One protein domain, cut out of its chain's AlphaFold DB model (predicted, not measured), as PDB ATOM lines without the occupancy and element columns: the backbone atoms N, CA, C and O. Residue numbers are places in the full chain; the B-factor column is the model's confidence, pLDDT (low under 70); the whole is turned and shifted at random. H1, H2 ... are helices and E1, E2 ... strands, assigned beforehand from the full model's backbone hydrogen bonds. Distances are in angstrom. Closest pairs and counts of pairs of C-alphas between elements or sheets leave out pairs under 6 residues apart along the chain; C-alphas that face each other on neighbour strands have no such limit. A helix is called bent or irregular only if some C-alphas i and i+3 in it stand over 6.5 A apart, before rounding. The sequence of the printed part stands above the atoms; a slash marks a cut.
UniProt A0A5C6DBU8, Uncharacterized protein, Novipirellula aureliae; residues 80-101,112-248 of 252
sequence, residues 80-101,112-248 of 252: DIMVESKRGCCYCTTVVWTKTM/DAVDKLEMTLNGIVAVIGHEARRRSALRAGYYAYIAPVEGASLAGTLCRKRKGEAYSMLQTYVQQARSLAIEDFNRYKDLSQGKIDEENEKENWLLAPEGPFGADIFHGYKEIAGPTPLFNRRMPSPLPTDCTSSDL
ATOM      1  N   ASP A  80     242.820 162.692 255.525       84.44
ATOM      2  CA  ASP A  80     242.998 163.435 254.281       84.44
ATOM      3  C   ASP A  80     243.071 162.425 253.138       84.44
ATOM      4  O   ASP A  80     243.951 161.563 253.120       84.44
ATOM      5  N   ILE A  81     242.125 162.513 252.208       89.38
ATOM      6  CA  ILE A  81     242.071 161.663 251.025       89.38
ATOM      7  C   ILE A  81     242.519 162.508 249.846       89.38
ATOM      8  O   ILE A  81     241.825 163.425 249.402       89.38
ATOM      9  N   MET A  82     243.694 162.175 249.330       92.38
ATOM     10  CA  MET A  82     244.255 162.794 248.140       92.38
ATOM     11  C   MET A  82     244.486 161.716 247.090       92.38
ATOM     12  O   MET A  82     244.991 160.636 247.399       92.38
ATOM     13  N   VAL A  83     244.105 162.005 245.851       94.50
ATOM     14  CA  VAL A  83     244.229 161.066 244.735       94.50
ATOM     15  C   VAL A  83     245.223 161.629 243.739       94.50
ATOM     16  O   VAL A  83     245.031 162.727 243.221       94.50
ATOM     17  N   GLU A  84     246.280 160.865 243.472       96.81
ATOM     18  CA  GLU A  84     247.255 161.171 242.429       96.81
ATOM     19  C   GLU A  84     246.882 160.443 241.132       96.81
ATOM     20  O   GLU A  84     246.640 159.237 241.117       96.81
ATOM     21  N   SER A  85     246.851 161.181 240.027       96.44
ATOM     22  CA  SER A  85     246.568 160.673 238.685       96.44
ATOM     23  C   SER A  85     247.649 161.126 237.710       96.44
ATOM     24  O   SER A  85     248.168 162.234 237.818       96.44
ATOM     25  N   LYS A  86     248.008 160.280 236.741       96.06
ATOM     26  CA  LYS A  86     248.937 160.667 235.672       96.06
ATOM     27  C   LYS A  86     248.167 161.371 234.549       96.06
ATOM     28  O   LYS A  86     247.159 160.842 234.090       96.06
ATOM     29  N   ARG A  87     248.649 162.532 234.097       93.06
ATOM     30  CA  ARG A  87     248.121 163.309 232.960       93.06
ATOM     31  C   ARG A  87     249.292 163.801 232.111       93.06
ATOM     32  O   ARG A  87     250.106 164.584 232.600       93.06
ATOM     33  N   GLY A  88     249.422 163.307 230.879       92.12
ATOM     34  CA  GLY A  88     250.589 163.619 230.045       92.12
ATOM     35  C   GLY A  88     251.896 163.157 230.685       92.12
ATOM     36  O   GLY A  88     252.034 162.011 231.133       92.12
ATOM     37  N   CYS A  89     252.856 164.077 230.747       92.25
ATOM     38  CA  CYS A  89     254.143 163.861 231.405       92.25
ATOM     39  C   CYS A  89     254.107 164.116 232.926       92.25
ATOM     40  O   CYS A  89     255.128 163.949 233.594       92.25
ATOM     41  N   CYS A  90     252.947 164.481 233.480       95.56
ATOM     42  CA  CYS A  90     252.796 164.933 234.858       95.56
ATOM     43  C   CYS A  90     251.969 163.988 235.739       95.56
ATOM     44  O   CYS A  90     251.143 163.202 235.274       95.56
ATOM     45  N   TYR A  91     252.187 164.108 237.044       96.56
ATOM     46  CA  TYR A  91     251.405 163.509 238.118       96.56
ATOM     47  C   TYR A  91     250.660 164.624 238.843       96.56
ATOM     48  O   TYR A  91     251.270 165.564 239.351       96.56
ATOM     49  N   CYS A  92     249.338 164.536 238.839       95.19
ATOM     50  CA  CYS A  92     248.439 165.526 239.396       95.19
ATOM     51  C   CYS A  92     247.726 164.952 240.612       95.19
ATOM     52  O   CYS A  92     247.034 163.939 240.494       95.19
ATOM     53  N   THR A  93     247.861 165.618 241.751       95.25
ATOM     54  CA  THR A  93     247.151 165.275 242.978       95.25
ATOM     55  C   THR A  93     245.991 166.228 243.191       95.25
ATOM     56  O   THR A  93     246.158 167.447 243.141       95.25
ATOM     57  N   THR A  94     244.819 165.666 243.462       92.75
ATOM     58  CA  THR A  94     243.620 166.404 243.856       92.75
ATOM     59  C   THR A  94     243.234 166.001 245.271       92.75
ATOM     60  O   THR A  94     243.268 164.818 245.622       92.75
ATOM     61  N   VAL A  95     242.853 166.982 246.082       89.62
ATOM     62  CA  VAL A  95     242.242 166.726 247.383       89.62
ATOM     63  C   VAL A  95     240.790 166.315 247.167       89.62
ATOM     64  O   VAL A  95     239.987 167.097 246.671       89.62
ATOM     65  N   VAL A  96     240.460 165.075 247.515       88.38
ATOM     66  CA  VAL A  96     239.089 164.549 247.432       88.38
ATOM     67  C   VAL A  96     238.340 164.839 248.724       88.38
ATOM     68  O   VAL A  96     237.177 165.231 248.704       88.38
ATOM     69  N   TRP A  97     239.023 164.657 249.851       84.81
ATOM     70  CA  TRP A  97     238.476 164.892 251.175       84.81
ATOM     71  C   TRP A  97     239.576 165.377 252.105       84.81
ATOM     72  O   TRP A  97     240.728 164.951 251.994       84.81
ATOM     73  N   THR A  98     239.225 166.237 253.048       82.44
ATOM     74  CA  THR A  98     240.133 166.651 254.112       82.44
ATOM     75  C   THR A  98     239.465 166.363 255.454       82.44
ATOM     76  O   THR A  98     238.249 166.493 255.582       82.44
ATOM     77  N   LYS A  99     240.250 165.934 256.449       82.50
ATOM     78  CA  LYS A  99     239.815 165.871 257.857       82.50
ATOM     79  C   LYS A  99     239.020 167.113 258.278       82.50
ATOM     80  O   LYS A  99     239.386 168.238 257.931       82.50
ATOM     81  N   THR A 100     237.992 166.891 259.080       84.00
ATOM     82  CA  THR A 100     237.154 167.929 259.685       84.00
ATOM     83  C   THR A 100     237.514 168.091 261.160       84.00
ATOM     84  O   THR A 100     237.982 167.146 261.800       84.00
ATOM     85  N   MET A 101     237.357 169.289 261.707       81.06
ATOM     86  CA  MET A 101     237.498 169.575 263.128       81.06
ATOM     87  C   MET A 101     236.124 169.478 263.773       81.06
ATOM     88  O   MET A 101     235.280 170.336 263.566       81.06
ATOM     89  N   ASP A 112     220.408 176.343 290.610       82.25
ATOM     90  CA  ASP A 112     220.241 176.684 292.026       82.25
ATOM     91  C   ASP A 112     220.976 177.979 292.417       82.25
ATOM     92  O   ASP A 112     221.238 178.230 293.593       82.25
ATOM     93  N   ALA A 113     221.304 178.816 291.426       76.25
ATOM     94  CA  ALA A 113     222.023 180.070 291.639       76.25
ATOM     95  C   ALA A 113     221.239 181.103 292.453       76.25
ATOM     96  O   ALA A 113     221.841 181.792 293.273       76.25
ATOM     97  N   VAL A 114     219.916 181.192 292.276       73.00
ATOM     98  CA  VAL A 114     219.087 182.134 293.050       73.00
ATOM     99  C   VAL A 114     219.188 181.848 294.546       73.00
ATOM    100  O   VAL A 114     219.448 182.756 295.331       73.00
ATOM    101  N   ASP A 115     219.073 180.579 294.933       73.19
ATOM    102  CA  ASP A 115     219.047 180.192 296.345       73.19
ATOM    103  C   ASP A 115     220.434 180.227 297.003       73.19
ATOM    104  O   ASP A 115     220.539 180.448 298.208       73.19
ATOM    105  N   LYS A 116     221.507 179.971 296.239       71.50
ATOM    106  CA  LYS A 116     222.860 179.771 296.795       71.50
ATOM    107  C   LYS A 116     223.837 180.920 296.583       71.50
ATOM    108  O   LYS A 116     224.742 181.071 297.396       71.50
ATOM    109  N   LEU A 117     223.695 181.686 295.503       65.94
ATOM    110  CA  LEU A 117     224.538 182.852 295.214       65.94
ATOM    111  C   LEU A 117     223.822 184.170 295.518       65.94
ATOM    112  O   LEU A 117     224.329 185.227 295.154       65.94
ATOM    113  N   GLU A 118     222.639 184.105 296.141       69.38
ATOM    114  CA  GLU A 118     221.764 185.263 296.365       69.38
ATOM    115  C   GLU A 118     221.484 186.039 295.060       69.38
ATOM    116  O   GLU A 118     221.257 187.249 295.063       69.38
ATOM    117  N   MET A 119     221.508 185.340 293.919       71.69
ATOM    118  CA  MET A 119     221.261 185.947 292.617       71.69
ATOM    119  C   MET A 119     219.776 186.234 292.437       71.69
ATOM    120  O   MET A 119     218.916 185.410 292.744       71.69
ATOM    121  N   THR A 120     219.455 187.382 291.849       77.75
ATOM    122  CA  THR A 120     218.079 187.659 291.426       77.75
ATOM    123  C   THR A 120     217.724 186.836 290.181       77.75
ATOM    124  O   THR A 120     218.602 186.356 289.455       77.75
ATOM    125  N   LEU A 121     216.430 186.709 289.865       78.00
ATOM    126  CA  LEU A 121     215.994 186.134 288.580       78.00
ATOM    127  C   LEU A 121     216.624 186.873 287.385       78.00
ATOM    128  O   LEU A 121     216.982 186.248 286.387       78.00
ATOM    129  N   ASN A 122     216.819 188.188 287.510       72.56
ATOM    130  CA  ASN A 122     217.510 189.000 286.509       72.56
ATOM    131  C   ASN A 122     218.992 188.620 286.394       72.56
ATOM    132  O   ASN A 122     219.511 188.551 285.281       72.56
ATOM    133  N   GLY A 123     219.642 188.300 287.515       73.50
ATOM    134  CA  GLY A 123     220.995 187.747 287.533       73.50
ATOM    135  C   GLY A 123     221.100 186.451 286.723       73.50
ATOM    136  O   GLY A 123     222.005 186.321 285.904       73.50
ATOM    137  N   ILE A 124     220.144 185.519 286.860       76.38
ATOM    138  CA  ILE A 124     220.116 184.291 286.036       76.38
ATOM    139  C   ILE A 124     219.961 184.616 284.546       76.38
ATOM    140  O   ILE A 124     220.665 184.045 283.712       76.38
ATOM    141  N   VAL A 125     219.052 185.527 284.184       79.50
ATOM    142  CA  VAL A 125     218.866 185.930 282.778       79.50
ATOM    143  C   VAL A 125     220.153 186.533 282.209       79.50
ATOM    144  O   VAL A 125     220.521 186.224 281.073       79.50
ATOM    145  N   ALA A 126     220.869 187.328 283.005       73.00
ATOM    146  CA  ALA A 126     222.171 187.865 282.633       73.00
ATOM    147  C   ALA A 126     223.216 186.750 282.421       73.00
ATOM    148  O   ALA A 126     223.871 186.766 281.379       73.00
ATOM    149  N   VAL A 127     223.288 185.720 283.287       75.62
ATOM    150  CA  VAL A 127     224.159 184.532 283.073       75.62
ATOM    151  C   VAL A 127     223.842 183.870 281.742       75.62
ATOM    152  O   VAL A 127     224.733 183.589 280.946       75.62
ATOM    153  N   ILE A 128     222.561 183.622 281.471       78.75
ATOM    154  CA  ILE A 128     222.143 182.946 280.240       78.75
ATOM    155  C   ILE A 128     222.565 183.761 279.011       78.75
ATOM    156  O   ILE A 128     223.078 183.189 278.045       78.75
ATOM    157  N   GLY A 129     222.374 185.084 279.049       77.50
ATOM    158  CA  GLY A 129     222.798 185.994 277.986       77.50
ATOM    159  C   GLY A 129     224.317 186.013 277.793       77.50
ATOM    160  O   GLY A 129     224.792 185.931 276.659       77.50
ATOM    161  N   HIS A 130     225.070 186.050 278.891       76.62
ATOM    162  CA  HIS A 130     226.533 186.001 278.904       76.62
ATOM    163  C   HIS A 130     227.073 184.720 278.271       76.62
ATOM    164  O   HIS A 130     227.858 184.750 277.319       76.62
ATOM    165  N   GLU A 131     226.565 183.572 278.712       78.44
ATOM    166  CA  GLU A 131     226.966 182.275 278.169       78.44
ATOM    167  C   GLU A 131     226.539 182.120 276.700       78.44
ATOM    168  O   GLU A 131     227.253 181.517 275.895       78.44
ATOM    169  N   ALA A 132     225.414 182.715 276.292       81.19
ATOM    170  CA  ALA A 132     225.023 182.758 274.885       81.19
ATOM    171  C   ALA A 132     225.984 183.591 274.020       81.19
ATOM    172  O   ALA A 132     226.284 183.187 272.893       81.19
ATOM    173  N   ARG A 133     226.512 184.713 274.530       79.25
ATOM    174  CA  ARG A 133     227.550 185.498 273.837       79.25
ATOM    175  C   ARG A 133     228.856 184.714 273.698       79.25
ATOM    176  O   ARG A 133     229.426 184.712 272.607       79.25
ATOM    177  N   ARG A 134     229.282 183.985 274.740       78.25
ATOM    178  CA  ARG A 134     230.452 183.081 274.690       78.25
ATOM    179  C   ARG A 134     230.314 182.025 273.591       78.25
ATOM    180  O   ARG A 134     231.214 181.881 272.761       78.25
ATOM    181  N   ARG A 135     229.166 181.335 273.525       83.56
ATOM    182  CA  ARG A 135     228.881 180.365 272.448       83.56
ATOM    183  C   ARG A 135     228.891 181.020 271.070       83.56
ATOM    184  O   ARG A 135     229.564 180.528 270.168       83.56
ATOM    185  N   SER A 136     228.214 182.161 270.928       83.19
ATOM    186  CA  SER A 136     228.148 182.908 269.668       83.19
ATOM    187  C   SER A 136     229.536 183.314 269.160       83.19
ATOM    188  O   SER A 136     229.835 183.127 267.980       83.19
ATOM    189  N   ALA A 137     230.425 183.771 270.049       79.44
ATOM    190  CA  ALA A 137     231.813 184.049 269.701       79.44
ATOM    191  C   ALA A 137     232.515 182.782 269.183       79.44
ATOM    192  O   ALA A 137     233.023 182.779 268.065       79.44
ATOM    193  N   LEU A 138     232.481 181.668 269.921       82.62
ATOM    194  CA  LEU A 138     233.101 180.409 269.476       82.62
ATOM    195  C   LEU A 138     232.571 179.942 268.112       82.62
ATOM    196  O   LEU A 138     233.356 179.532 267.255       82.62
ATOM    197  N   ARG A 139     231.258 180.055 267.889       86.94
ATOM    198  CA  ARG A 139     230.615 179.750 266.610       86.94
ATOM    199  C   ARG A 139     231.144 180.637 265.488       86.94
ATOM    200  O   ARG A 139     231.546 180.131 264.441       86.94
ATOM    201  N   ALA A 140     231.172 181.951 265.702       85.50
ATOM    202  CA  ALA A 140     231.660 182.916 264.725       85.50
ATOM    203  C   ALA A 140     233.136 182.666 264.373       85.50
ATOM    204  O   ALA A 140     233.493 182.652 263.195       85.50
ATOM    205  N   GLY A 141     233.977 182.383 265.372       84.19
ATOM    206  CA  GLY A 141     235.374 182.007 265.167       84.19
ATOM    207  C   GLY A 141     235.524 180.728 264.342       84.19
ATOM    208  O   GLY A 141     236.323 180.688 263.407       84.19
ATOM    209  N   TYR A 142     234.744 179.689 264.646       88.25
ATOM    210  CA  TYR A 142     234.788 178.427 263.907       88.25
ATOM    211  C   TYR A 142     234.470 178.642 262.421       88.25
ATOM    212  O   TYR A 142     235.253 178.236 261.562       88.25
ATOM    213  N   TYR A 143     233.385 179.354 262.105       87.75
ATOM    214  CA  TYR A 143     233.013 179.614 260.710       87.75
ATOM    215  C   TYR A 143     233.968 180.572 259.988       87.75
ATOM    216  O   TYR A 143     234.125 180.463 258.774       87.75
ATOM    217  N   ALA A 144     234.610 181.494 260.707       85.12
ATOM    218  CA  ALA A 144     235.555 182.434 260.113       85.12
ATOM    219  C   ALA A 144     236.922 181.802 259.808       85.12
ATOM    220  O   ALA A 144     237.530 182.153 258.799       85.12
ATOM    221  N   TYR A 145     237.406 180.893 260.661       86.50
ATOM    222  CA  TYR A 145     238.787 180.403 260.597       86.50
ATOM    223  C   TYR A 145     238.902 178.906 260.302       86.50
ATOM    224  O   TYR A 145     239.747 178.520 259.501       86.50
ATOM    225  N   ILE A 146     238.058 178.064 260.904       88.19
ATOM    226  CA  ILE A 146     238.171 176.600 260.816       88.19
ATOM    227  C   ILE A 146     237.395 176.045 259.619       88.19
ATOM    228  O   ILE A 146     237.985 175.381 258.775       88.19
ATOM    229  N   ALA A 147     236.107 176.368 259.484       87.19
ATOM    230  CA  ALA A 147     235.271 175.854 258.395       87.19
ATOM    231  C   ALA A 147     235.850 176.088 256.975       87.19
ATOM    232  O   ALA A 147     235.742 175.196 256.132       87.19
ATOM    233  N   PRO A 148     236.517 177.224 256.669       86.44
ATOM    234  CA  PRO A 148     237.127 177.436 255.354       86.44
ATOM    235  C   PRO A 148     238.307 176.502 255.052       86.44
ATOM    236  O   PRO A 148     238.647 176.309 253.883       86.44
ATOM    237  N   VAL A 149     238.938 175.938 256.089       84.50
ATOM    238  CA  VAL A 149     240.066 175.001 255.978       84.50
ATOM    239  C   VAL A 149     239.648 173.531 256.114       84.50
ATOM    240  O   VAL A 149     240.459 172.659 256.436       84.50
ATOM    241  N   GLU A 150     238.375 173.241 255.867       82.62
ATOM    242  CA  GLU A 150     237.805 171.897 255.898       82.62
ATOM    243  C   GLU A 150     237.252 171.498 254.529       82.62
ATOM    244  O   GLU A 150     237.082 172.319 253.629       82.62
ATOM    245  N   GLY A 151     236.986 170.203 254.354       71.81
ATOM    246  CA  GLY A 151     236.441 169.651 253.119       71.81
ATOM    247  C   GLY A 151     237.327 169.874 251.886       71.81
ATOM    248  O   GLY A 151     238.531 170.128 251.974       71.81
ATOM    249  N   ALA A 152     236.723 169.733 250.705       61.56
ATOM    250  CA  ALA A 152     237.403 169.878 249.417       61.56
ATOM    251  C   ALA A 152     237.663 171.345 249.010       61.56
ATOM    252  O   ALA A 152     238.340 171.592 248.015       61.56
ATOM    253  N   SER A 153     237.150 172.331 249.760       62.03
ATOM    254  CA  SER A 153     237.257 173.761 249.420       62.03
ATOM    255  C   SER A 153     238.668 174.335 249.539       62.03
ATOM    256  O   SER A 153     238.943 175.399 248.992       62.03
ATOM    257  N   LEU A 154     239.573 173.633 250.222       64.81
ATOM    258  CA  LEU A 154     240.929 174.105 250.500       64.81
ATOM    259  C   LEU A 154     241.897 174.042 249.325       64.81
ATOM    260  O   LEU A 154     242.920 174.725 249.343       64.81
ATOM    261  N   ALA A 155     241.662 173.151 248.365       66.62
ATOM    262  CA  ALA A 155     242.743 172.724 247.496       66.62
ATOM    263  C   ALA A 155     242.256 172.329 246.106       66.62
ATOM    264  O   ALA A 155     241.495 171.383 245.918       66.62
ATOM    265  N   GLY A 156     242.776 173.053 245.116       78.81
ATOM    266  CA  GLY A 156     242.700 172.658 243.721       78.81
ATOM    267  C   GLY A 156     243.562 171.430 243.416       78.81
ATOM    268  O   GLY A 156     244.070 170.729 244.291       78.81
ATOM    269  N   THR A 157     243.743 171.171 242.126       90.12
ATOM    270  CA  THR A 157     244.654 170.124 241.655       90.12
ATOM    271  C   THR A 157     246.066 170.687 241.531       90.12
ATOM    272  O   THR A 157     246.251 171.747 240.936       90.12
ATOM    273  N   LEU A 158     247.061 169.969 242.053       93.00
ATOM    274  CA  LEU A 158     248.476 170.303 241.905       93.00
ATOM    275  C   LEU A 158     249.156 169.283 241.000       93.00
ATOM    276  O   LEU A 158     249.049 168.091 241.259       93.00
ATOM    277  N   CYS A 159     249.898 169.732 239.989       94.62
ATOM    278  CA  CYS A 159     250.631 168.849 239.084       94.62
ATOM    279  C   CYS A 159     252.150 169.012 239.224       94.62
ATOM    280  O   CYS A 159     252.666 170.124 239.377       94.62
ATOM    281  N   ARG A 160     252.873 167.890 239.169       95.88
ATOM    282  CA  ARG A 160     254.339 167.800 239.223       95.88
ATOM    283  C   ARG A 160     254.867 166.784 238.225       95.88
ATOM    284  O   ARG A 160     254.169 165.851 237.845       95.88
ATOM    285  N   LYS A 161     256.129 166.932 237.826       95.31
ATOM    286  CA  LYS A 161     256.777 166.003 236.883       95.31
ATOM    287  C   LYS A 161     257.123 164.660 237.527       95.31
ATOM    288  O   LYS A 161     257.152 163.637 236.846       95.31
ATOM    289  N   ARG A 162     257.395 164.640 238.837       96.69
ATOM    290  CA  ARG A 162     257.756 163.421 239.570       96.69
ATOM    291  C   ARG A 162     256.561 162.880 240.349       96.69
ATOM    292  O   ARG A 162     255.844 163.628 241.008       96.69
ATOM    293  N   LYS A 163     256.382 161.558 240.290       97.25
ATOM    294  CA  LYS A 163     255.355 160.836 241.052       97.25
ATOM    295  C   LYS A 163     255.553 161.059 242.555       97.25
ATOM    296  O   LYS A 163     256.682 160.970 243.034       97.25
ATOM    297  N   GLY A 164     254.477 161.327 243.286       96.62
ATOM    298  CA  GLY A 164     254.463 161.558 244.731       96.62
ATOM    299  C   GLY A 164     254.825 162.982 245.162       96.62
ATOM    300  O   GLY A 164     254.511 163.375 246.286       96.62
ATOM    301  N   GLU A 165     255.441 163.788 244.293       96.81
ATOM    302  CA  GLU A 165     255.835 165.162 244.627       96.81
ATOM    303  C   GLU A 165     254.606 166.061 244.801       96.81
ATOM    304  O   GLU A 165     254.486 166.762 245.807       96.81
ATOM    305  N   ALA A 166     253.648 165.975 243.870       94.81
ATOM    306  CA  ALA A 166     252.388 166.708 243.963       94.81
ATOM    307  C   ALA A 166     251.619 166.332 245.237       94.81
ATOM    308  O   ALA A 166     251.089 167.205 245.920       94.81
ATOM    309  N   TYR A 167     251.602 165.042 245.590       95.25
ATOM    310  CA  TYR A 167     250.969 164.562 246.817       95.25
ATOM    311  C   TYR A 167     251.613 165.155 248.072       95.25
ATOM    312  O   TYR A 167     250.923 165.768 248.882       95.25
ATOM    313  N   SER A 168     252.933 165.018 248.217       95.38
ATOM    314  CA  SER A 168     253.661 165.489 249.402       95.38
ATOM    315  C   SER A 168     253.512 167.001 249.610       95.38
ATOM    316  O   SER A 168     253.247 167.470 250.722       95.38
ATOM    317  N   MET A 169     253.608 167.777 248.525       93.62
ATOM    318  CA  MET A 169     253.444 169.230 248.587       93.62
ATOM    319  C   MET A 169     252.018 169.631 248.966       93.62
ATOM    320  O   MET A 169     251.837 170.489 249.828       93.62
ATOM    321  N   LEU A 170     251.007 168.995 248.369       91.50
ATOM    322  CA  LEU A 170     249.608 169.293 248.670       91.50
ATOM    323  C   LEU A 170     249.229 168.882 250.101       91.50
ATOM    324  O   LEU A 170     248.528 169.621 250.787       91.50
ATOM    325  N   GLN A 171     249.758 167.757 250.590       91.75
ATOM    326  CA  GLN A 171     249.600 167.331 251.981       91.75
ATOM    327  C   GLN A 171     250.209 168.342 252.956       91.75
ATOM    328  O   GLN A 171     249.554 168.740 253.921       91.75
ATOM    329  N   THR A 172     251.432 168.798 252.678       90.81
ATOM    330  CA  THR A 172     252.113 169.820 253.486       90.81
ATOM    331  C   THR A 172     251.311 171.120 253.516       90.81
ATOM    332  O   THR A 172     251.113 171.702 254.580       90.81
ATOM    333  N   TYR A 173     250.790 171.548 252.363       89.94
ATOM    334  CA  TYR A 173     249.949 172.737 252.246       89.94
ATOM    335  C   TYR A 173     248.686 172.654 253.110       89.94
ATOM    336  O   TYR A 173     248.423 173.562 253.895       89.94
ATOM    337  N   VAL A 174     247.933 171.552 253.011       88.56
ATOM    338  CA  VAL A 174     246.703 171.347 253.796       88.56
ATOM    339  C   VAL A 174     247.002 171.365 255.300       88.56
ATOM    340  O   VAL A 174     246.278 171.996 256.069       88.56
ATOM    341  N   GLN A 175     248.093 170.726 255.733       87.44
ATOM    342  CA  GLN A 175     248.504 170.732 257.141       87.44
ATOM    343  C   GLN A 175     248.885 172.134 257.633       87.44
ATOM    344  O   GLN A 175     248.468 172.535 258.720       87.44
ATOM    345  N   GLN A 176     249.632 172.898 256.832       87.00
ATOM    346  CA  GLN A 176     250.008 174.273 257.166       87.00
ATOM    347  C   GLN A 176     248.789 175.195 257.247       87.00
ATOM    348  O   GLN A 176     248.662 175.941 258.217       87.00
ATOM    349  N   ALA A 177     247.875 175.115 256.276       87.06
ATOM    350  CA  ALA A 177     246.652 175.913 256.268       87.06
ATOM    351  C   ALA A 177     245.811 175.672 257.534       87.06
ATOM    352  O   ALA A 177     245.373 176.624 258.176       87.06
ATOM    353  N   ARG A 178     245.667 174.411 257.961       86.56
ATOM    354  CA  ARG A 178     244.977 174.070 259.215       86.56
ATOM    355  C   ARG A 178     245.682 174.566 260.462       86.56
ATOM    356  O   ARG A 178     245.028 175.051 261.377       86.56
ATOM    357  N   SER A 179     247.004 174.421 260.513       85.25
ATOM    358  CA  SER A 179     247.796 174.906 261.643       85.25
ATOM    359  C   SER A 179     247.600 176.412 261.835       85.25
ATOM    360  O   SER A 179     247.382 176.864 262.955       85.25
ATOM    361  N   LEU A 180     247.619 177.173 260.736       86.00
ATOM    362  CA  LEU A 180     247.364 178.615 260.746       86.00
ATOM    363  C   LEU A 180     245.925 178.941 261.158       86.00
ATOM    364  O   LEU A 180     245.718 179.798 262.010       86.00
ATOM    365  N   ALA A 181     244.939 178.218 260.625       86.31
ATOM    366  CA  ALA A 181     243.539 178.393 260.996       86.31
ATOM    367  C   ALA A 181     243.273 178.151 262.490       86.31
ATOM    368  O   ALA A 181     242.525 178.907 263.105       86.31
ATOM    369  N   ILE A 182     243.902 177.136 263.097       85.12
ATOM    370  CA  ILE A 182     243.814 176.895 264.546       85.12
ATOM    371  C   ILE A 182     244.436 178.051 265.332       85.12
ATOM    372  O   ILE A 182     243.869 178.484 266.334       85.12
ATOM    373  N   GLU A 183     245.605 178.542 264.911       84.75
ATOM    374  CA  GLU A 183     246.263 179.672 265.574       84.75
ATOM    375  C   GLU A 183     245.379 180.926 265.527       84.75
ATOM    376  O   GLU A 183     245.182 181.587 266.549       84.75
ATOM    377  N   ASP A 184     244.803 181.225 264.361       84.25
ATOM    378  CA  ASP A 184     243.946 182.392 264.166       84.25
ATOM    379  C   ASP A 184     242.604 182.245 264.911       84.25
ATOM    380  O   ASP A 184     242.153 183.202 265.544       84.25
ATOM    381  N   PHE A 185     242.019 181.039 264.943       85.31
ATOM    382  CA  PHE A 185     240.851 180.723 265.774       85.31
ATOM    383  C   PHE A 185     241.133 180.942 267.264       85.31
ATOM    384  O   PHE A 185     240.353 181.610 267.943       85.31
ATOM    385  N   ASN A 186     242.253 180.420 267.780       82.31
ATOM    386  CA  ASN A 186     242.622 180.589 269.187       82.31
ATOM    387  C   ASN A 186     242.857 182.060 269.530       82.31
ATOM    388  O   ASN A 186     242.335 182.535 270.532       82.31
ATOM    389  N   ARG A 187     243.534 182.815 268.659       84.44
ATOM    390  CA  ARG A 187     243.699 184.261 268.845       84.44
ATOM    391  C   ARG A 187     242.359 184.989 268.891       84.44
ATOM    392  O   ARG A 187     242.162 185.858 269.735       84.44
ATOM    393  N   TYR A 188     241.448 184.672 267.975       84.69
ATOM    394  CA  TYR A 188     240.116 185.268 267.965       84.69
ATOM    395  C   TYR A 188     239.328 184.922 269.234       84.69
ATOM    396  O   TYR A 188     238.673 185.797 269.805       84.69
ATOM    397  N   LYS A 189     239.412 183.668 269.690       83.19
ATOM    398  CA  LYS A 189     238.812 183.212 270.943       83.19
ATOM    399  C   LYS A 189     239.354 184.016 272.125       83.19
ATOM    400  O   LYS A 189     238.552 184.545 272.880       83.19
ATOM    401  N   ASP A 190     240.670 184.179 272.236       79.38
ATOM    402  CA  ASP A 190     241.303 184.918 273.337       79.38
ATOM    403  C   ASP A 190     240.903 186.406 273.330       79.38
ATOM    404  O   ASP A 190     240.567 186.973 274.367       79.38
ATOM    405  N   LEU A 191     240.844 187.036 272.149       83.12
ATOM    406  CA  LEU A 191     240.356 188.415 271.998       83.12
ATOM    407  C   LEU A 191     238.875 188.560 272.366       83.12
ATOM    408  O   LEU A 191     238.472 189.571 272.941       83.12
ATOM    409  N   SER A 192     238.054 187.578 271.994       79.94
ATOM    410  CA  SER A 192     236.629 187.570 272.325       79.94
ATOM    411  C   SER A 192     236.426 187.350 273.820       79.94
ATOM    412  O   SER A 192     235.607 188.041 274.415       79.94
ATOM    413  N   GLN A 193     237.216 186.465 274.432       74.69
ATOM    414  CA  GLN A 193     237.207 186.230 275.869       74.69
ATOM    415  C   GLN A 193     237.588 187.494 276.640       74.69
ATOM    416  O   GLN A 193     236.861 187.859 277.548       74.69
ATOM    417  N   GLY A 194     238.620 188.235 276.219       74.00
ATOM    418  CA  GLY A 194     238.985 189.496 276.878       74.00
ATOM    419  C   GLY A 194     237.842 190.522 276.913       74.00
ATOM    420  O   GLY A 194     237.623 191.165 277.932       74.00
ATOM    421  N   LYS A 195     237.042 190.627 275.841       77.38
ATOM    422  CA  LYS A 195     235.845 191.496 275.829       77.38
ATOM    423  C   LYS A 195     234.745 191.013 276.772       77.38
ATOM    424  O   LYS A 195     234.000 191.825 277.304       77.38
ATOM    425  N   ILE A 196     234.624 189.698 276.922       70.62
ATOM    426  CA  ILE A 196     233.657 189.053 277.812       70.62
ATOM    427  C   ILE A 196     234.120 189.178 279.273       70.62
ATOM    428  O   ILE A 196     233.301 189.351 280.166       70.62
ATOM    429  N   ASP A 197     235.424 189.160 279.527       71.25
ATOM    430  CA  ASP A 197     235.988 189.384 280.857       71.25
ATOM    431  C   ASP A 197     235.828 190.851 281.284       71.25
ATOM    432  O   ASP A 197     235.455 191.117 282.423       71.25
ATOM    433  N   GLU A 198     235.979 191.810 280.361       74.81
ATOM    434  CA  GLU A 198     235.633 193.215 280.625       74.81
ATOM    435  C   GLU A 198     234.156 193.405 281.019       74.81
ATOM    436  O   GLU A 198     233.843 194.323 281.779       74.81
ATOM    437  N   GLU A 199     233.247 192.571 280.502       67.31
ATOM    438  CA  GLU A 199     231.832 192.557 280.900       67.31
ATOM    439  C   GLU A 199     231.691 192.147 282.373       67.31
ATOM    440  O   GLU A 199     231.032 192.841 283.150       67.31
ATOM    441  N   ASN A 200     232.400 191.084 282.779       66.38
ATOM    442  CA  ASN A 200     232.414 190.596 284.160       66.38
ATOM    443  C   ASN A 200     232.939 191.642 285.156       66.38
ATOM    444  O   ASN A 200     232.474 191.687 286.290       66.38
ATOM    445  N   GLU A 201     233.909 192.467 284.754       68.81
ATOM    446  CA  GLU A 201     234.498 193.492 285.625       68.81
ATOM    447  C   GLU A 201     233.633 194.755 285.753       68.81
ATOM    448  O   GLU A 201     233.672 195.436 286.781       68.81
ATOM    449  N   LYS A 202     232.882 195.110 284.703       66.94
ATOM    450  CA  LYS A 202     232.134 196.376 284.630       66.94
ATOM    451  C   LYS A 202     230.700 196.257 285.119       66.94
ATOM    452  O   LYS A 202     230.141 197.249 285.592       66.94
ATOM    453  N   GLU A 203     230.094 195.084 285.001       57.25
ATOM    454  CA  GLU A 203     228.718 194.866 285.412       57.25
ATOM    455  C   GLU A 203     228.684 194.120 286.756       57.25
ATOM    456  O   GLU A 203     229.255 193.052 286.926       57.25
ATOM    457  N   ASN A 204     227.979 194.671 287.746       60.88
ATOM    458  CA  ASN A 204     227.679 193.975 289.002       60.88
ATOM    459  C   ASN A 204     226.362 193.185 288.833       60.88
ATOM    460  O   ASN A 204     225.415 193.326 289.609       60.88
ATOM    461  N   TRP A 205     226.257 192.439 287.727       62.16
ATOM    462  CA  TRP A 205     225.008 191.874 287.189       62.16
ATOM    463  C   TRP A 205     224.388 190.793 288.081       62.16
ATOM    464  O   TRP A 205     223.183 190.555 288.009       62.16
ATOM    465  N   LEU A 206     225.177 190.210 288.987       56.62
ATOM    466  CA  LEU A 206     224.721 189.241 289.986       56.62
ATOM    467  C   LEU A 206     223.712 189.837 290.984       56.62
ATOM    468  O   LEU A 206     222.831 189.123 291.458       56.62
ATOM    469  N   LEU A 207     223.805 191.145 291.265       57.69
ATOM    470  CA  LEU A 207     223.035 191.832 292.311       57.69
ATOM    471  C   LEU A 207     222.126 192.943 291.763       57.69
ATOM    472  O   LEU A 207     221.699 193.819 292.518       57.69
ATOM    473  N   ALA A 208     221.836 192.948 290.457       55.88
ATOM    474  CA  ALA A 208     220.974 193.967 289.867       55.88
ATOM    475  C   ALA A 208     219.590 193.949 290.560       55.88
ATOM    476  O   ALA A 208     218.925 192.904 290.548       55.88
ATOM    477  N   PRO A 209     219.154 195.065 291.182       55.66
ATOM    478  CA  PRO A 209     217.907 195.105 291.935       55.66
ATOM    479  C   PRO A 209     216.704 194.824 291.028       55.66
ATOM    480  O   PRO A 209     216.753 195.073 289.821       55.66
ATOM    481  N   GLU A 210     215.612 194.325 291.616       55.69
ATOM    482  CA  GLU A 210     214.321 194.096 290.954       55.69
ATOM    483  C   GLU A 210     213.666 195.428 290.534       55.69
ATOM    484  O   GLU A 210     212.679 195.889 291.099       55.69
ATOM    485  N   GLY A 211     214.260 196.113 289.559       53.75
ATOM    486  CA  GLY A 211     213.647 197.230 288.856       53.75
ATOM    487  C   GLY A 211     212.798 196.726 287.686       53.75
ATOM    488  O   GLY A 211     213.081 195.652 287.148       53.75
ATOM    489  N   PRO A 212     211.768 197.479 287.257       49.03
ATOM    490  CA  PRO A 212     211.005 197.156 286.057       49.03
ATOM    491  C   PRO A 212     211.942 197.210 284.848       49.03
ATOM    492  O   PRO A 212     212.267 198.281 284.337       49.03
ATOM    493  N   PHE A 213     212.421 196.047 284.417       51.31
ATOM    494  CA  PHE A 213     213.325 195.956 283.284       51.31
ATOM    495  C   PHE A 213     212.557 196.201 281.986       51.31
ATOM    496  O   PHE A 213     211.743 195.391 281.541       51.31
ATOM    497  N   GLY A 214     212.834 197.361 281.390       43.03
ATOM    498  CA  GLY A 214     212.541 197.648 279.994       43.03
ATOM    499  C   GLY A 214     213.315 196.698 279.081       43.03
ATOM    500  O   GLY A 214     214.344 196.142 279.455       43.03
ATOM    501  N   ALA A 215     212.809 196.533 277.866       47.09
ATOM    502  CA  ALA A 215     213.280 195.639 276.811       47.09
ATOM    503  C   ALA A 215     214.765 195.791 276.376       47.09
ATOM    504  O   ALA A 215     215.187 195.150 275.415       47.09
ATOM    505  N   ASP A 216     215.574 196.593 277.073       49.38
ATOM    506  CA  ASP A 216     216.936 196.967 276.686       49.38
ATOM    507  C   ASP A 216     218.032 195.953 277.052       49.38
ATOM    508  O   ASP A 216     219.068 195.954 276.389       49.38
ATOM    509  N   ILE A 217     217.823 195.014 277.991       49.34
ATOM    510  CA  ILE A 217     218.827 193.947 278.233       49.34
ATOM    511  C   ILE A 217     218.987 193.058 276.984       49.34
ATOM    512  O   ILE A 217     220.082 192.596 276.665       49.34
ATOM    513  N   PHE A 218     217.909 192.865 276.214       45.88
ATOM    514  CA  PHE A 218     217.957 192.122 274.952       45.88
ATOM    515  C   PHE A 218     218.384 192.980 273.751       45.88
ATOM    516  O   PHE A 218     218.825 192.421 272.746       45.88
ATOM    517  N   HIS A 219     218.353 194.318 273.844       42.53
ATOM    518  CA  HIS A 219     218.911 195.195 272.802       42.53
ATOM    519  C   HIS A 219     220.446 195.096 272.692       42.53
ATOM    520  O   HIS A 219     221.023 195.513 271.685       42.53
ATOM    521  N   GLY A 220     221.099 194.461 273.673       42.12
ATOM    522  CA  GLY A 220     222.510 194.073 273.648       42.12
ATOM    523  C   GLY A 220     222.841 192.841 272.795       42.12
ATOM    524  O   GLY A 220     224.020 192.569 272.591       42.12
ATOM    525  N   TYR A 221     221.859 192.141 272.207       44.88
ATOM    526  CA  TYR A 221     222.100 191.205 271.094       44.88
ATOM    527  C   TYR A 221     222.428 191.959 269.792       44.88
ATOM    528  O   TYR A 221     221.996 191.590 268.700       44.88
ATOM    529  N   LYS A 222     223.244 193.015 269.861       49.59
ATOM    530  CA  LYS A 222     224.092 193.299 268.711       49.59
ATOM    531  C   LYS A 222     224.982 192.078 268.607       49.59
ATOM    532  O   LYS A 222     225.837 191.892 269.470       49.59
ATOM    533  N   GLU A 223     224.722 191.228 267.608       52.12
ATOM    534  CA  GLU A 223     225.682 190.222 267.159       52.12
ATOM    535  C   GLU A 223     227.056 190.853 267.322       52.12
ATOM    536  O   GLU A 223     227.282 191.948 266.792       52.12
ATOM    537  N   ILE A 224     227.913 190.242 268.149       55.00
ATOM    538  CA  ILE A 224     229.315 190.640 268.226       55.00
ATOM    539  C   ILE A 224     229.734 190.659 266.772       55.00
ATOM    540  O   ILE A 224     229.732 189.585 266.169       55.00
ATOM    541  N   ALA A 225     229.923 191.866 266.213       57.03
ATOM    542  CA  ALA A 225     230.011 192.047 264.773       57.03
ATOM    543  C   ALA A 225     230.977 190.983 264.288       57.03
ATOM    544  O   ALA A 225     232.115 190.952 264.780       57.03
ATOM    545  N   GLY A 226     230.452 190.037 263.493       56.34
ATOM    546  CA  GLY A 226     231.180 188.817 263.168       56.34
ATOM    547  C   GLY A 226     232.579 189.235 262.747       56.34
ATOM    548  O   GLY A 226     232.681 190.256 262.054       56.34
ATOM    549  N   PRO A 227     233.642 188.574 263.247       59.94
ATOM    550  CA  PRO A 227     234.995 189.033 262.991       59.94
ATOM    551  C   PRO A 227     235.095 189.327 261.509       59.94
ATOM    552  O   PRO A 227     234.818 188.437 260.704       59.94
ATOM    553  N   THR A 228     235.431 190.569 261.142       57.31
ATOM    554  CA  THR A 228     235.831 190.840 259.766       57.31
ATOM    555  C   THR A 228     236.943 189.842 259.529       57.31
ATOM    556  O   THR A 228     237.934 189.936 260.263       57.31
ATOM    557  N   PRO A 229     236.768 188.837 258.650       54.28
ATOM    558  CA  PRO A 229     237.689 187.726 258.610       54.28
ATOM    559  C   PRO A 229     239.070 188.317 258.394       54.28
ATOM    560  O   PRO A 229     239.352 188.889 257.341       54.28
ATOM    561  N   LEU A 230     239.918 188.258 259.422       47.97
ATOM    562  CA  LEU A 230     241.297 188.712 259.330       47.97
ATOM    563  C   LEU A 230     242.078 187.644 258.554       47.97
ATOM    564  O   LEU A 230     243.160 187.241 258.960       47.97
ATOM    565  N   PHE A 231     241.583 187.253 257.377       51.16
ATOM    566  CA  PHE A 231     242.321 186.554 256.322       51.16
ATOM    567  C   PHE A 231     243.470 187.422 255.761       51.16
ATOM    568  O   PHE A 231     243.967 187.202 254.661       51.16
ATOM    569  N   ASN A 232     243.926 188.427 256.515       46.78
ATOM    570  CA  ASN A 232     245.132 189.191 256.230       46.78
ATOM    571  C   ASN A 232     246.404 188.389 256.520       46.78
ATOM    572  O   ASN A 232     247.460 188.729 255.980       46.78
ATOM    573  N   ARG A 233     246.335 187.292 257.288       55.03
ATOM    574  CA  ARG A 233     247.327 186.230 257.115       55.03
ATOM    575  C   ARG A 233     246.979 185.506 255.829       55.03
ATOM    576  O   ARG A 233     245.998 184.772 255.763       55.03
ATOM    577  N   ARG A 234     247.773 185.777 254.787       62.38
ATOM    578  CA  ARG A 234     247.706 185.032 253.531       62.38
ATOM    579  C   ARG A 234     247.720 183.555 253.906       62.38
ATOM    580  O   ARG A 234     248.699 183.095 254.495       62.38
ATOM    581  N   MET A 235     246.657 182.835 253.541       70.38
ATOM    582  CA  MET A 235     246.740 181.389 253.336       70.38
ATOM    583  C   MET A 235     248.079 181.088 252.658       70.38
ATOM    584  O   MET A 235     248.541 181.935 251.874       70.38
ATOM    585  N   PRO A 236     248.718 179.935 252.938       74.62
ATOM    586  CA  PRO A 236     249.961 179.598 252.265       74.62
ATOM    587  C   PRO A 236     249.784 179.874 250.771       74.62
ATOM    588  O   PRO A 236     248.720 179.584 250.206       74.62
ATOM    589  N   SER A 237     250.758 180.558 250.163       79.50
ATOM    590  CA  SER A 237     250.634 180.961 248.763       79.50
ATOM    591  C   SER A 237     250.265 179.739 247.919       79.50
ATOM    592  O   SER A 237     250.790 178.654 248.196       79.50
ATOM    593  N   PRO A 238     249.387 179.884 246.907       77.88
ATOM    594  CA  PRO A 238     249.064 178.783 246.015       77.88
ATOM    595  C   PRO A 238     250.351 178.133 245.516       77.88
ATOM    596  O   PRO A 238     251.277 178.828 245.087       77.88
ATOM    597  N   LEU A 239     250.428 176.807 245.617       80.38
ATOM    598  CA  LEU A 239     251.612 176.089 245.173       80.38
ATOM    599  C   LEU A 239     251.742 176.276 243.654       80.38
ATOM    600  O   LEU A 239     250.785 175.984 242.932       80.38
ATOM    601  N   PRO A 240     252.891 176.757 243.144       84.50
ATOM    602  CA  PRO A 240     253.082 176.914 241.705       84.50
ATOM    603  C   PRO A 240     252.951 175.550 241.023       84.50
ATOM    604  O   PRO A 240     253.310 174.540 241.620       84.50
ATOM    605  N   THR A 241     252.426 175.487 239.799       83.31
ATOM    606  CA  THR A 241     252.444 174.258 238.986       83.31
ATOM    607  C   THR A 241     253.688 174.243 238.104       83.31
ATOM    608  O   THR A 241     253.985 175.239 237.453       83.31
ATOM    609  N   ASP A 242     254.390 173.109 238.058       87.69
ATOM    610  CA  ASP A 242     255.569 172.929 237.191       87.69
ATOM    611  C   ASP A 242     255.200 172.309 235.832       87.69
ATOM    612  O   ASP A 242     256.067 172.039 234.997       87.69
ATOM    613  N   CYS A 243     253.907 172.044 235.640       86.31
ATOM    614  CA  CYS A 243     253.320 171.531 234.415       86.31
ATOM    615  C   CYS A 243     252.540 172.652 233.738       86.31
ATOM    616  O   CYS A 243     251.665 173.268 234.355       86.31
ATOM    617  N   THR A 244     252.871 172.908 232.478       86.31
ATOM    618  CA  THR A 244     252.131 173.827 231.612       86.31
ATOM    619  C   THR A 244     250.843 173.168 231.118       86.31
ATOM    620  O   THR A 244     250.714 171.945 231.159       86.31
ATOM    621  N   SER A 245     249.879 173.943 230.615       81.00
ATOM    622  CA  SER A 245     248.684 173.365 229.975       81.00
ATOM    623  C   SER A 245     249.053 172.434 228.811       81.00
ATOM    624  O   SER A 245     248.508 171.341 228.708       81.00
ATOM    625  N   SER A 246     250.071 172.788 228.018       80.44
ATOM    626  CA  SER A 246     250.601 171.940 226.939       80.44
ATOM    627  C   SER A 246     251.171 170.596 227.415       80.44
ATOM    628  O   SER A 246     251.103 169.603 226.687       80.44
ATOM    629  N   ASP A 247     251.705 170.532 228.639       79.44
ATOM    630  CA  ASP A 247     252.200 169.279 229.231       79.44
ATOM    631  C   ASP A 247     251.056 168.325 229.618       79.44
ATOM    632  O   ASP A 247     251.264 167.114 229.723       79.44
ATOM    633  N   LEU A 248     249.853 168.861 229.847       80.94
ATOM    634  CA  LEU A 248     248.674 168.092 230.247       80.94
ATOM    635  C   LEU A 248     247.905 167.540 229.038       80.94
ATOM    636  O   LEU A 248     247.351 166.445 229.135       80.94
TER     637      LEU A 248
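This is residues 80 to 101 and 112 to 248 of the 252 residues of an uncharacterized protein of Novipirellula aureliae (UniProt A0A5C6DBU8). A small three-stranded sheet sits at one end of a long rod made by two helices, H2 and H4, which run side by side and opposite ways; the first turns of H4, residues 165 to 174, cover one face of the sheet. A long unnamed stretch, residues 220 to 244, runs back from the far end, where H1 and H5 lie, to H6 beside the sheet. The printed part has 159 residues, with six named helices and three strands in the order E1 E2 H1 H2 H3 E3 H4 H5 H6; the sheet, E1 E2 E3, is antiparallel and the class is mostly helix. The whole is extended, with a radius of gyration of the C-alphas of 24.1 A and spans of 78 by 28 by 23 A.

E1 is residues 81 to 87, 19.1 A long, with C-alpha 81 at (242.071, 161.663, 251.025). E2 is residues 90 to 97, 21.7 A, and E3 residues 157 to 160, 10.3 A. H4, residues 165 to 202, measures 56.0 A and ends with C-alpha 202 at (232.134, 196.376, 284.630). H2, residues 121 to 149, measures 42.0 A. The short helices are H1, residues 113 to 116, H3, 151 to 154, H5, 216 to 219, and H6, 245 to 248, with C-alpha 248 at (248.674, 168.092, 230.247).

E1 and E2 form an antiparallel hairpin, with N 85 and O 92 2.8 A apart, within hydrogen-bond range. E3 is antiparallel to E2, with N 93 and O 158 at 2.8 A. H4 is on the sheet, two layers, a helix on one face of a sheet, at a height of 11.2 A; its closest C-alphas to E2 are Tyr 167 and Thr 93, 5.5 A. H3 is on the same face, over none of the strands. H6 only grazes the sheet with residues 247 to 248. H2 touches H4 at a shallow tilt of 19 degrees, opposite ways, the closest C-alphas being Tyr 145 and Ala 181, 5.2 A. H2 has a kink of 36 degrees near residue 143. H2 and H3 are only just irregular: C-alphas 144 and 147, and 151 and 154, are each 6.8 A apart. H1 only just touches H2, with 3 pairs of C-alphas within 8 A, the closest Val 114 and Leu 121, 6.7 A. H5 and H2 are near each other, with 6 pairs within 10 A. Every O i to N i+4 pair is within hydrogen-bond range in H4, and 22 of 25 in H2; the other helices are too short for one.

The C-alphas farthest apart are those of Cys 89 and Gly 211, 77.8 A. Residues 102 to 111 are not printed, and C-alphas 101 and 112 are 34.4 A apart across this cut. The links H4 to H5 and H5 to H6 are long. Mean pLDDT of the printed part is 77.0, with residues 117 to 118, 152 to 155 and 199 to 234 under 70.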